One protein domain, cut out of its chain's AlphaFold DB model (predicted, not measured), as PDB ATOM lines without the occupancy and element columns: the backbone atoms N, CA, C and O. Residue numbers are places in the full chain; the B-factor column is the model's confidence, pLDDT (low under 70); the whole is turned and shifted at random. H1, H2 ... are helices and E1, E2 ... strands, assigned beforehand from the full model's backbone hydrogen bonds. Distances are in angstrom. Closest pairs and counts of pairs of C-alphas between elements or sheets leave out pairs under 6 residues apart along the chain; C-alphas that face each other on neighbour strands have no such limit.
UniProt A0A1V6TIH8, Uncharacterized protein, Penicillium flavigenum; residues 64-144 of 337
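This is residues 64 to 144 of the 337 residues of an uncharacterized protein of Penicillium flavigenum (UniProt A0A1V6TIH8). A small sheet of three strands makes a wall at one end, and three short helices, H1, H2 and H3, gather loosely on one side of it, with H2 and H3 grazing it. At the far end residues 139 to 144, of which 139 to 142 belong to H4, stick out as an arm. The printed part has 81 residues, in the order H1 E1 H2 E2 E3 H3 H4; the sheet runs E1 E3 E2, antiparallel, and the class is mixed. The whole is compact, with a radius of gyration of the C-alphas of 12.4 A and spans of 40 by 27 by 21 A.

Find C-alpha 110 at (90.890, 80.064, 140.260), where E2, residues 110 to 114, begins its 12.7 A. E3, residues 117 to 121, covers 13.0 A, and E1 is residues 77 to 80. H1 is residues 64 to 71, H2 89 to 95, and H3 123 to 131, 12.2 A long. H4, residues 135 to 142, ends at C-alpha 142, (67.894, 95.142, 132.244).

Look at the hairpin E2 and E3: N 121 and O 110 are 2.8 A apart, within hydrogen-bond range. Between E1 and E3, N 120 and O 77 are also 2.8 A apart. E1, H2 and E2 form a split strand-helix-strand unit, two same-way strands with E3 between them; its crossover is left-handed. H2 only grazes the sheet, its closest C-alphas to E2 being Val 92 and Ile 114, 6.1 A. H3 only grazes it too, with Tyr 110 and Glu 123 the closest C-alphas of E2 and H3, 6.6 A. H1 and H3 are close but not clearly touching, the closest C-alphas being Phe 71 and Asn 125, 5.8 A. H2 and H4 are likewise close but not clearly touching, at Gly 94 and Glu 135, 5.6 A between C-alphas. Each O i to N i+4 pair is within hydrogen-bond range in H1, H2 and H3; H4 has 1 of 4, and 3 of 5 O i to N i+3 pairs.

The C-alphas farthest apart, Ala 106 and Leu 144, are 41.3 A apart. The printed part has no cut, and H2 to E2 is a long link. Look for pLDDT under 70 at residues 64 to 70 and 131 to 144.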
ATOM      1  N   SER A  64      75.315  96.843 141.941       49.28
ATOM      2  CA  SER A  64      76.224  96.429 143.013       49.28
ATOM      3  C   SER A  64      75.619  95.416 144.001       49.28
ATOM      4  O   SER A  64      76.294  94.452 144.361       49.28
ATOM      5  N   LEU A  65      74.347  95.557 144.399       54.16
ATOM      6  CA  LEU A  65      73.723  94.607 145.341       54.16
ATOM      7  C   LEU A  65      73.422  93.254 144.686       54.16
ATOM      8  O   LEU A  65      73.505  92.221 145.349       54.16
ATOM      9  N   PHE A  66      73.158  93.248 143.377       61.38
ATOM     10  CA  PHE A  66      72.957  92.016 142.617       61.38
ATOM     11  C   PHE A  66      74.220  91.150 142.629       61.38
ATOM     12  O   PHE A  66      74.150  89.936 142.827       61.38
ATOM     13  N   TYR A  67      75.388  91.773 142.470       65.62
ATOM     14  CA  TYR A  67      76.646  91.042 142.407       65.62
ATOM     15  C   TYR A  67      77.157  90.571 143.768       65.62
ATOM     16  O   TYR A  67      77.672  89.456 143.844       65.62
ATOM     17  N   VAL A  68      76.951  91.347 144.844       65.31
ATOM     18  CA  VAL A  68      77.221  90.874 146.217       65.31
ATOM     19  C   VAL A  68      76.434  89.598 146.496       65.31
ATOM     20  O   VAL A  68      76.988  88.625 146.994       65.31
ATOM     21  N   GLU A  69      75.152  89.576 146.140       61.91
ATOM     22  CA  GLU A  69      74.281  88.435 146.411       61.91
ATOM     23  C   GLU A  69      74.614  87.232 145.509       61.91
ATOM     24  O   GLU A  69      74.600  86.085 145.961       61.91
ATOM     25  N   PHE A  70      74.971  87.476 144.243       67.62
ATOM     26  CA  PHE A  70      75.304  86.406 143.304       67.62
ATOM     27  C   PHE A  70      76.687  85.806 143.569       67.62
ATOM     28  O   PHE A  70      76.820  84.585 143.589       67.62
ATOM     29  N   PHE A  71      77.710  86.621 143.828       76.88
ATOM     30  CA  PHE A  71      79.100  86.175 143.990       76.88
ATOM     31  C   PHE A  71      79.573  86.113 145.448       76.88
ATOM     32  O   PHE A  71      80.706  85.712 145.712       76.88
ATOM     33  N   GLY A  72      78.725  86.489 146.406       75.31
ATOM     34  CA  GLY A  72      79.083  86.567 147.827       75.31
ATOM     35  C   GLY A  72      80.047  87.710 148.159       75.31
ATOM     36  O   GLY A  72      80.500  87.809 149.293       75.31
ATOM     37  N   GLN A  73      80.394  88.551 147.183       79.69
ATOM     38  CA  GLN A  73      81.316  89.668 147.350       79.69
ATOM     39  C   GLN A  73      80.984  90.789 146.360       79.69
ATOM     40  O   GLN A  73      80.611  90.501 145.220       79.69
ATOM     41  N   PRO A  74      81.138  92.065 146.755       72.81
ATOM     42  CA  PRO A  74      80.755  93.203 145.921       72.81
ATOM     43  C   PRO A  74      81.549  93.293 144.627       72.81
ATOM     44  O   PRO A  74      81.018  93.765 143.628       72.81
ATOM     45  N   ARG A  75      82.806  92.836 144.647       84.75
ATOM     46  CA  ARG A  75      83.732  92.911 143.517       84.75
ATOM     47  C   ARG A  75      84.630  91.678 143.451       84.75
ATOM     48  O   ARG A  75      84.862  91.054 144.490       84.75
ATOM     49  N   PRO A  76      85.153  91.333 142.264       89.75
ATOM     50  CA  PRO A  76      86.230  90.362 142.131       89.75
ATOM     51  C   PRO A  76      87.462  90.784 142.934       89.75
ATOM     52  O   PRO A  76      87.784  91.971 143.027       89.75
ATOM     53  N   HIS A  77      88.178  89.809 143.493       90.81
ATOM     54  CA  HIS A  77      89.423  90.084 144.200       90.81
ATOM     55  C   HIS A  77      90.545  90.329 143.186       90.81
ATOM     56  O   HIS A  77      90.852  89.453 142.383       90.81
ATOM     57  N   LEU A  78      91.135  91.523 143.198       91.81
ATOM     58  CA  LEU A  78      92.191  91.922 142.266       91.81
ATOM     59  C   LEU A  78      93.570  91.548 142.825       91.81
ATOM     60  O   LEU A  78      93.882  91.896 143.960       91.81
ATOM     61  N   ILE A  79      94.404  90.895 142.014       88.94
ATOM     62  CA  ILE A  79      95.768  90.491 142.405       88.94
ATOM     63  C   ILE A  79      96.793  91.504 141.919       88.94
ATOM     64  O   ILE A  79      97.670  91.937 142.658       88.94
ATOM     65  N   GLU A  80      96.694  91.842 140.638       83.06
ATOM     66  CA  GLU A  80      97.663  92.666 139.939       83.06
ATOM     67  C   GLU A  80      96.881  93.518 138.944       83.06
ATOM     68  O   GLU A  80      96.316  93.009 137.971       83.06
ATOM     69  N   GLY A  81      96.774  94.803 139.273       74.44
ATOM     70  CA  GLY A  81      96.151  95.805 138.423       74.44
ATOM     71  C   GLY A  81      97.209  96.533 137.606       74.44
ATOM     72  O   GLY A  81      98.256  96.909 138.126       74.44
ATOM     73  N   ASP A  82      96.904  96.803 136.345       79.12
ATOM     74  CA  ASP A  82      97.691  97.667 135.455       79.12
ATOM     75  C   ASP A  82      97.499  99.175 135.739       79.12
ATOM     76  O   ASP A  82      97.968 100.025 134.982       79.12
ATOM     77  N   GLY A  83      96.807  99.524 136.831       73.81
ATOM     78  CA  GLY A  83      96.407 100.892 137.164       73.81
ATOM     79  C   GLY A  83      95.111 101.346 136.481       73.81
ATOM     80  O   GLY A  83      94.759 102.523 136.580       73.81
ATOM     81  N   SER A  84      94.399 100.446 135.794       76.75
ATOM     82  CA  SER A  84      93.073 100.724 135.238       76.75
ATOM     83  C   SER A  84      91.973 100.789 136.310       76.75
ATOM     84  O   SER A  84      92.200 100.571 137.503       76.75
ATOM     85  N   ALA A  85      90.766 101.172 135.878       83.50
ATOM     86  CA  ALA A  85      89.592 101.246 136.741       83.50
ATOM     87  C   ALA A  85      89.330  99.897 137.452       83.50
ATOM     88  O   ALA A  85      89.600  98.848 136.863       83.50
ATOM     89  N   PRO A  86      88.780  99.905 138.683       85.56
ATOM     90  CA  PRO A  86      88.435  98.680 139.398       85.56
ATOM     91  C   PRO A  86      87.562  97.762 138.539       85.56
ATOM     92  O   PRO A  86      86.608  98.231 137.923       85.56
ATOM     93  N   ILE A  87      87.884  96.468 138.520       88.94
ATOM     94  CA  ILE A  87      87.086  95.463 137.813       88.94
ATOM     95  C   ILE A  87      85.802  95.218 138.602       88.94
ATOM     96  O   ILE A  87      85.851  94.908 139.795       88.94
ATOM     97  N   GLU A  88      84.664  95.333 137.928       89.62
ATOM     98  CA  GLU A  88      83.352  94.965 138.448       89.62
ATOM     99  C   GLU A  88      82.958  93.564 137.957       89.62
ATOM    100  O   GLU A  88      83.480  93.044 136.970       89.62
ATOM    101  N   TRP A  89      81.994  92.926 138.622       87.50
ATOM    102  CA  TRP A  89      81.491  91.620 138.184       87.50
ATOM    103  C   TRP A  89      80.835  91.651 136.800       87.50
ATOM    104  O   TRP A  89      80.889  90.646 136.093       87.50
ATOM    105  N   SER A  90      80.273  92.791 136.395       81.50
ATOM    106  CA  SER A  90      79.832  93.024 135.017       81.50
ATOM    107  C   SER A  90      80.988  92.868 134.028       81.50
ATOM    108  O   SER A  90      80.860  92.144 133.054       81.50
ATOM    109  N   ASP A  91      82.172  93.428 134.302       87.12
ATOM    110  CA  ASP A  91      83.323  93.266 133.400       87.12
ATOM    111  C   ASP A  91      83.708  91.786 133.228       87.12
ATOM    112  O   ASP A  91      84.058  91.352 132.130       87.12
ATOM    113  N   VAL A  92      83.635  91.000 134.309       89.00
ATOM    114  CA  VAL A  92      83.943  89.561 134.287       89.00
ATOM    115  C   VAL A  92      82.923  88.791 133.455       89.00
ATOM    116  O   VAL A  92      83.294  87.943 132.646       89.00
ATOM    117  N   LEU A  93      81.637  89.080 133.647       85.12
ATOM    118  CA  LEU A  93      80.554  88.409 132.934       85.12
ATOM    119  C   LEU A  93      80.508  88.809 131.457       85.12
ATOM    120  O   LEU A  93      80.266  87.951 130.606       85.12
ATOM    121  N   GLY A  94      80.785  90.074 131.147       81.12
ATOM    122  CA  GLY A  94      80.843  90.588 129.781       81.12
ATOM    123  C   GLY A  94      82.038  90.081 128.993       81.12
ATOM    124  O   GLY A  94      81.930  89.852 127.790       81.12
ATOM    125  N   ALA A  95      83.159  89.815 129.668       86.94
ATOM    126  CA  ALA A  95      84.296  89.132 129.057       86.94
ATOM    127  C   ALA A  95      83.986  87.667 128.696       86.94
ATOM    128  O   ALA A  95      84.654  87.115 127.826       86.94
ATOM    129  N   SER A  96      82.980  87.052 129.335       85.06
ATOM    130  CA  SER A  96      82.548  85.669 129.095       85.06
ATOM    131  C   SER A  96      83.709  84.645 129.087       85.06
ATOM    132  O   SER A  96      83.848  83.896 128.115       85.06
ATOM    133  N   PRO A  97      84.549  84.587 130.138       88.44
ATOM    134  CA  PRO A  97      85.719  83.713 130.154       88.44
ATOM    135  C   PRO A  97      85.322  82.226 130.135       88.44
ATOM    136  O   PRO A  97      84.501  81.774 130.945       88.44
ATOM    137  N   GLY A  98      85.930  81.459 129.232       87.75
ATOM    138  CA  GLY A  98      85.765  80.009 129.136       87.75
ATOM    139  C   GLY A  98      86.559  79.269 130.221       87.75
ATOM    140  O   GLY A  98      87.418  79.868 130.868       87.75
ATOM    141  N   PRO A  99      86.311  77.967 130.455       87.62
ATOM    142  CA  PRO A  99      87.056  77.179 131.442       87.62
ATOM    143  C   PRO A  99      88.578  77.216 131.242       87.62
ATOM    144  O   PRO A  99      89.330  77.191 132.213       87.62
ATOM    145  N   GLU A 100      89.028  77.292 129.991       92.81
ATOM    146  CA  GLU A 100      90.430  77.376 129.579       92.81
ATOM    147  C   GLU A 100      91.122  78.687 129.975       92.81
ATOM    148  O   GLU A 100      92.349  78.717 130.090       92.81
ATOM    149  N   ASP A 101      90.354  79.748 130.234       94.88
ATOM    150  CA  ASP A 101      90.879  81.044 130.670       94.88
ATOM    151  C   ASP A 101      91.208  81.064 132.171       94.88
ATOM    152  O   ASP A 101      91.832  82.012 132.665       94.88
ATOM    153  N   PHE A 102      90.800  80.025 132.911       95.62
ATOM    154  CA  PHE A 102      91.044  79.904 134.342       95.62
ATOM    155  C   PHE A 102      92.233  78.993 134.649       95.62
ATOM    156  O   PHE A 102      92.303  77.832 134.250       95.62
ATOM    157  N   GLN A 103      93.152  79.508 135.460       96.56
ATOM    158  CA  GLN A 103      94.269  78.762 136.024       96.56
ATOM    159  C   GLN A 103      93.952  78.373 137.466       96.56
ATOM    160  O   GLN A 103      93.759  79.238 138.323       96.56
ATOM    161  N   VAL A 104      93.912  77.068 137.735       95.06
ATOM    162  CA  VAL A 104      93.695  76.534 139.084       95.06
ATOM    163  C   VAL A 104      94.991  76.623 139.886       95.06
ATOM    164  O   VAL A 104      96.044  76.146 139.460       95.06
ATOM    165  N   GLN A 105      94.910  77.240 141.055       94.44
ATOM    166  CA  GLN A 105      95.997  77.347 142.020       94.44
ATOM    167  C   GLN A 105      96.066  76.101 142.914       94.44
ATOM    168  O   GLN A 105      95.077  75.395 143.108       94.44
ATOM    169  N   ALA A 106      97.214  75.874 143.560       90.62
ATOM    170  CA  ALA A 106      97.389  74.763 144.504       90.62
ATOM    171  C   ALA A 106      96.446  74.822 145.726       90.62
ATOM    172  O   ALA A 106      96.201  73.800 146.358       90.62
ATOM    173  N   ASN A 107      95.910  76.002 146.054       89.19
ATOM    174  CA  ASN A 107      94.966  76.223 147.154       89.19
ATOM    175  C   ASN A 107      93.484  76.099 146.736       89.19
ATOM    176  O   ASN A 107      92.611  76.402 147.544       89.19
ATOM    177  N   GLY A 108      93.191  75.702 145.491       87.12
ATOM    178  CA  GLY A 108      91.821  75.576 144.978       87.12
ATOM    179  C   GLY A 108      91.173  76.891 144.521       87.12
ATOM    180  O   GLY A 108      90.006  76.893 144.137       87.12
ATOM    181  N   ILE A 109      91.907  78.009 144.534       93.69
ATOM    182  CA  ILE A 109      91.450  79.287 143.971       93.69
ATOM    183  C   ILE A 109      91.694  79.297 142.457       93.69
ATOM    184  O   ILE A 109      92.701  78.787 141.966       93.69
ATOM    185  N   TYR A 110      90.780  79.897 141.704       95.19
ATOM    186  CA  TYR A 110      90.890  80.064 140.260       95.19
ATOM    187  C   TYR A 110      91.378  81.477 139.940       95.19
ATOM    188  O   TYR A 110      90.954  82.445 140.572       95.19
ATOM    189  N   ARG A 111      92.251  81.614 138.939       95.81
ATOM    190  CA  ARG A 111      92.706  82.913 138.427       95.81
ATOM    191  C   ARG A 111      92.379  83.065 136.956       95.81
ATOM    192  O   ARG A 111      92.676  82.161 136.186       95.81
ATOM    193  N   CYS A 112      91.854  84.215 136.557       95.31
ATOM    194  CA  CYS A 112      91.667  84.547 135.145       95.31
ATOM    195  C   CYS A 112      92.050  86.002 134.865       95.31
ATOM    196  O   CYS A 112      92.169  86.824 135.783       95.31
ATOM    197  N   ARG A 113      92.286  86.306 133.584       94.88
ATOM    198  CA  ARG A 113      92.573  87.666 133.118       94.88
ATOM    199  C   ARG A 113      91.311  88.328 132.603       94.88
ATOM    200  O   ARG A 113      90.732  87.865 131.629       94.88
ATOM    201  N   ILE A 114      90.967  89.466 133.191       93.94
ATOM    202  CA  ILE A 114      89.851  90.306 132.761       93.94
ATOM    203  C   ILE A 114      90.417  91.687 132.456       93.94
ATOM    204  O   ILE A 114      91.080  92.296 133.292       93.94
ATOM    205  N   ARG A 115      90.226  92.157 131.217       90.69
ATOM    206  CA  ARG A 115      90.761  93.446 130.730       90.69
ATOM    207  C   ARG A 115      92.267  93.631 130.991       90.69
ATOM    208  O   ARG A 115      92.726  94.734 131.245       90.69
ATOM    209  N   GLY A 116      93.038  92.545 130.927       91.06
ATOM    210  CA  GLY A 116      94.488  92.562 131.148       91.06
ATOM    211  C   GLY A 116      94.932  92.457 132.610       91.06
ATOM    212  O   GLY A 116      96.099  92.144 132.837       91.06
ATOM    213  N   SER A 117      94.029  92.610 133.583       93.94
ATOM    214  CA  SER A 117      94.343  92.444 135.009       93.94
ATOM    215  C   SER A 117      93.968  91.049 135.517       93.94
ATOM    216  O   SER A 117      93.060  90.401 134.992       93.94
ATOM    217  N   TRP A 118      94.675  90.576 136.545       94.56
ATOM    218  CA  TRP A 118      94.427  89.270 137.161       94.56
ATOM    219  C   TRP A 118      93.446  89.374 138.326       94.56
ATOM    220  O   TRP A 118      93.665  90.162 139.252       94.56
ATOM    221  N   ILE A 119      92.419  88.523 138.313       95.31
ATOM    222  CA  ILE A 119      91.470  88.376 139.422       95.31
ATOM    223  C   ILE A 119      91.520  86.969 140.023       95.31
ATOM    224  O   ILE A 119      91.809  85.997 139.321       95.31
ATOM    225  N   GLU A 120      91.208  86.862 141.314       95.75
ATOM    226  CA  GLU A 120      90.936  85.596 141.996       95.75
ATOM    227  C   GLU A 120      89.443  85.344 142.115       95.75
ATOM    228  O   GLU A 120      88.637  86.228 142.421       95.75
ATOM    229  N   VAL A 121      89.091  84.084 141.902       93.44
ATOM    230  CA  VAL A 121      87.725  83.597 141.912       93.44
ATOM    231  C   VAL A 121      87.695  82.306 142.728       93.44
ATOM    232  O   VAL A 121      88.474  81.384 142.494       93.44
ATOM    233  N   SER A 122      86.801  82.231 143.712       92.31
ATOM    234  CA  SER A 122      86.552  80.986 144.444       92.31
ATOM    235  C   SER A 122      85.951  79.925 143.518       92.31
ATOM    236  O   SER A 122      85.320  80.261 142.519       92.31
ATOM    237  N   GLU A 123      86.067  78.645 143.868       87.38
ATOM    238  CA  GLU A 123      85.446  77.553 143.101       87.38
ATOM    239  C   GLU A 123      83.937  77.770 142.888       87.38
ATOM    240  O   GLU A 123      83.426  77.639 141.776       87.38
ATOM    241  N   ALA A 124      83.227  78.201 143.936       83.44
ATOM    242  CA  ALA A 124      81.804  78.515 143.851       83.44
ATOM    243  C   ALA A 124      81.517  79.622 142.822       83.44
ATOM    244  O   ALA A 124      80.546  79.532 142.070       83.44
ATOM    245  N   ASN A 125      82.362  80.653 142.768       87.62
ATOM    246  CA  ASN A 125      82.207  81.746 141.816       87.62
ATOM    247  C   ASN A 125      82.648  81.347 140.405       87.62
ATOM    248  O   ASN A 125      82.012  81.779 139.452       87.62
ATOM    249  N   PHE A 126      83.642  80.471 140.252       86.31
ATOM    250  CA  PHE A 126      84.014  79.884 138.964       86.31
ATOM    251  C   PHE A 126      82.834  79.113 138.362       86.31
ATOM    252  O   PHE A 126      82.418  79.407 137.244       86.31
ATOM    253  N   ILE A 127      82.225  78.203 139.132       80.31
ATOM    254  CA  ILE A 127      81.043  77.451 138.686       80.31
ATOM    255  C   ILE A 127      79.919  78.418 138.314       80.31
ATOM    256  O   ILE A 127      79.290  78.255 137.270       80.31
ATOM    257  N   LYS A 128      79.678  79.448 139.133       81.06
ATOM    258  CA  LYS A 128      78.677  80.474 138.829       81.06
ATOM    259  C   LYS A 128      78.991  81.214 137.538       81.06
ATOM    260  O   LYS A 128      78.075  81.372 136.758       81.06
ATOM    261  N   ILE A 129      80.230  81.618 137.262       83.69
ATOM    262  CA  ILE A 129      80.590  82.270 135.990       83.69
ATOM    263  C   ILE A 129      80.335  81.328 134.808       83.69
ATOM    264  O   ILE A 129      79.725  81.741 133.831       83.69
ATOM    265  N   GLN A 130      80.732  80.057 134.922       81.75
ATOM    266  CA  GLN A 130      80.576  79.061 133.854       81.75
ATOM    267  C   GLN A 130      79.118  78.665 133.588       81.75
ATOM    268  O   GLN A 130      78.764  78.252 132.486       81.75
ATOM    269  N   THR A 131      78.271  78.739 134.614       68.19
ATOM    270  CA  THR A 131      76.857  78.346 134.533       68.19
ATOM    271  C   THR A 131      75.909  79.531 134.416       68.19
ATOM    272  O   THR A 131      74.754  79.341 134.030       68.19
ATOM    273  N   CYS A 132      76.368  80.745 134.736       65.12
ATOM    274  CA  CYS A 132      75.611  81.959 134.509       65.12
ATOM    275  C   CYS A 132      75.537  82.140 132.996       65.12
ATOM    276  O   CYS A 132      76.572  82.190 132.329       65.12
ATOM    277  N   PRO A 133      74.330  82.187 132.427       54.28
ATOM    278  CA  PRO A 133      74.224  82.411 131.007       54.28
ATOM    279  C   PRO A 133      74.824  83.810 130.734       54.28
ATOM    280  O   PRO A 133      74.671  84.735 131.535       54.28
ATOM    281  N   THR A 134      75.608  83.927 129.659       54.28
ATOM    282  CA  THR A 134      76.401  85.115 129.278       54.28
ATOM    283  C   THR A 134      75.602  86.414 129.371       54.28
ATOM    284  O   THR A 134      74.377  86.369 129.313       54.28
ATOM    285  N   GLU A 135      76.241  87.585 129.487       45.22
ATOM    286  CA  GLU A 135      75.546  88.883 129.651       45.22
ATOM    287  C   GLU A 135      74.377  89.125 128.678       45.22
ATOM    288  O   GLU A 135      73.383  89.735 129.063       45.22
ATOM    289  N   HIS A 136      74.398  88.551 127.472       43.28
ATOM    290  CA  HIS A 136      73.266  88.565 126.530       43.28
ATOM    291  C   HIS A 136      71.972  87.896 127.052       43.28
ATOM    292  O   HIS A 136      70.883  88.143 126.548       43.28
ATOM    293  N   SER A 137      72.069  87.070 128.088       45.91
ATOM    294  CA  SER A 137      70.968  86.427 128.817       45.91
ATOM    295  C   SER A 137      70.697  87.037 130.201       45.91
ATOM    296  O   SER A 137      69.699  86.693 130.839       45.91
ATOM    297  N   LEU A 138      71.561  87.959 130.648       49.94
ATOM    298  CA  LEU A 138      71.271  88.926 131.709       49.94
ATOM    299  C   LEU A 138      70.674  90.219 131.122       49.94
ATOM    300  O   LEU A 138      70.051  90.984 131.844       49.94
ATOM    301  N   GLN A 139      70.751  90.425 129.807       44.53
ATOM    302  CA  GLN A 139      70.010  91.447 129.058       44.53
ATOM    303  C   GLN A 139      68.481  91.428 129.321       44.53
ATOM    304  O   GLN A 139      67.916  92.488 129.593       44.53
ATOM    305  N   PRO A 140      67.810  90.260 129.440       50.59
ATOM    306  CA  PRO A 140      66.435  90.159 129.928       50.59
ATOM    307  C   PRO A 140      66.212  90.720 131.339       50.59
ATOM    308  O   PRO A 140      65.058  90.883 131.711       50.59
ATOM    309  N   LEU A 141      67.259  90.968 132.146       47.88
ATOM    310  CA  LEU A 141      67.162  91.586 133.479       47.88
ATOM    311  C   LEU A 141      67.174  93.113 133.425       47.88
ATOM    312  O   LEU A 141      66.479  93.751 134.221       47.88
ATOM    313  N   GLN A 142      67.921  93.698 132.487       50.81
ATOM    314  CA  GLN A 142      67.894  95.142 132.244       50.81
ATOM    315  C   GLN A 142      66.570  95.562 131.587       50.81
ATOM    316  O   GLN A 142      66.005  96.581 131.994       50.81
ATOM    317  N   ASP A 143      66.018  94.707 130.719       56.50
ATOM    318  CA  ASP A 143      64.721  94.890 130.047       56.50
ATOM    319  C   ASP A 143      63.500  94.527 130.914       56.50
ATOM    320  O   ASP A 143      62.356  94.652 130.468       56.50
ATOM    321  N   LEU A 144      63.697  94.085 132.163       58.03
ATOM    322  CA  LEU A 144      62.568  93.890 133.071       58.03
ATOM    323  C   LEU A 144      61.883  95.227 133.343       58.03
ATOM    324  O   LEU A 144      62.527  96.215 133.711       58.03
TER     325      LEU A 144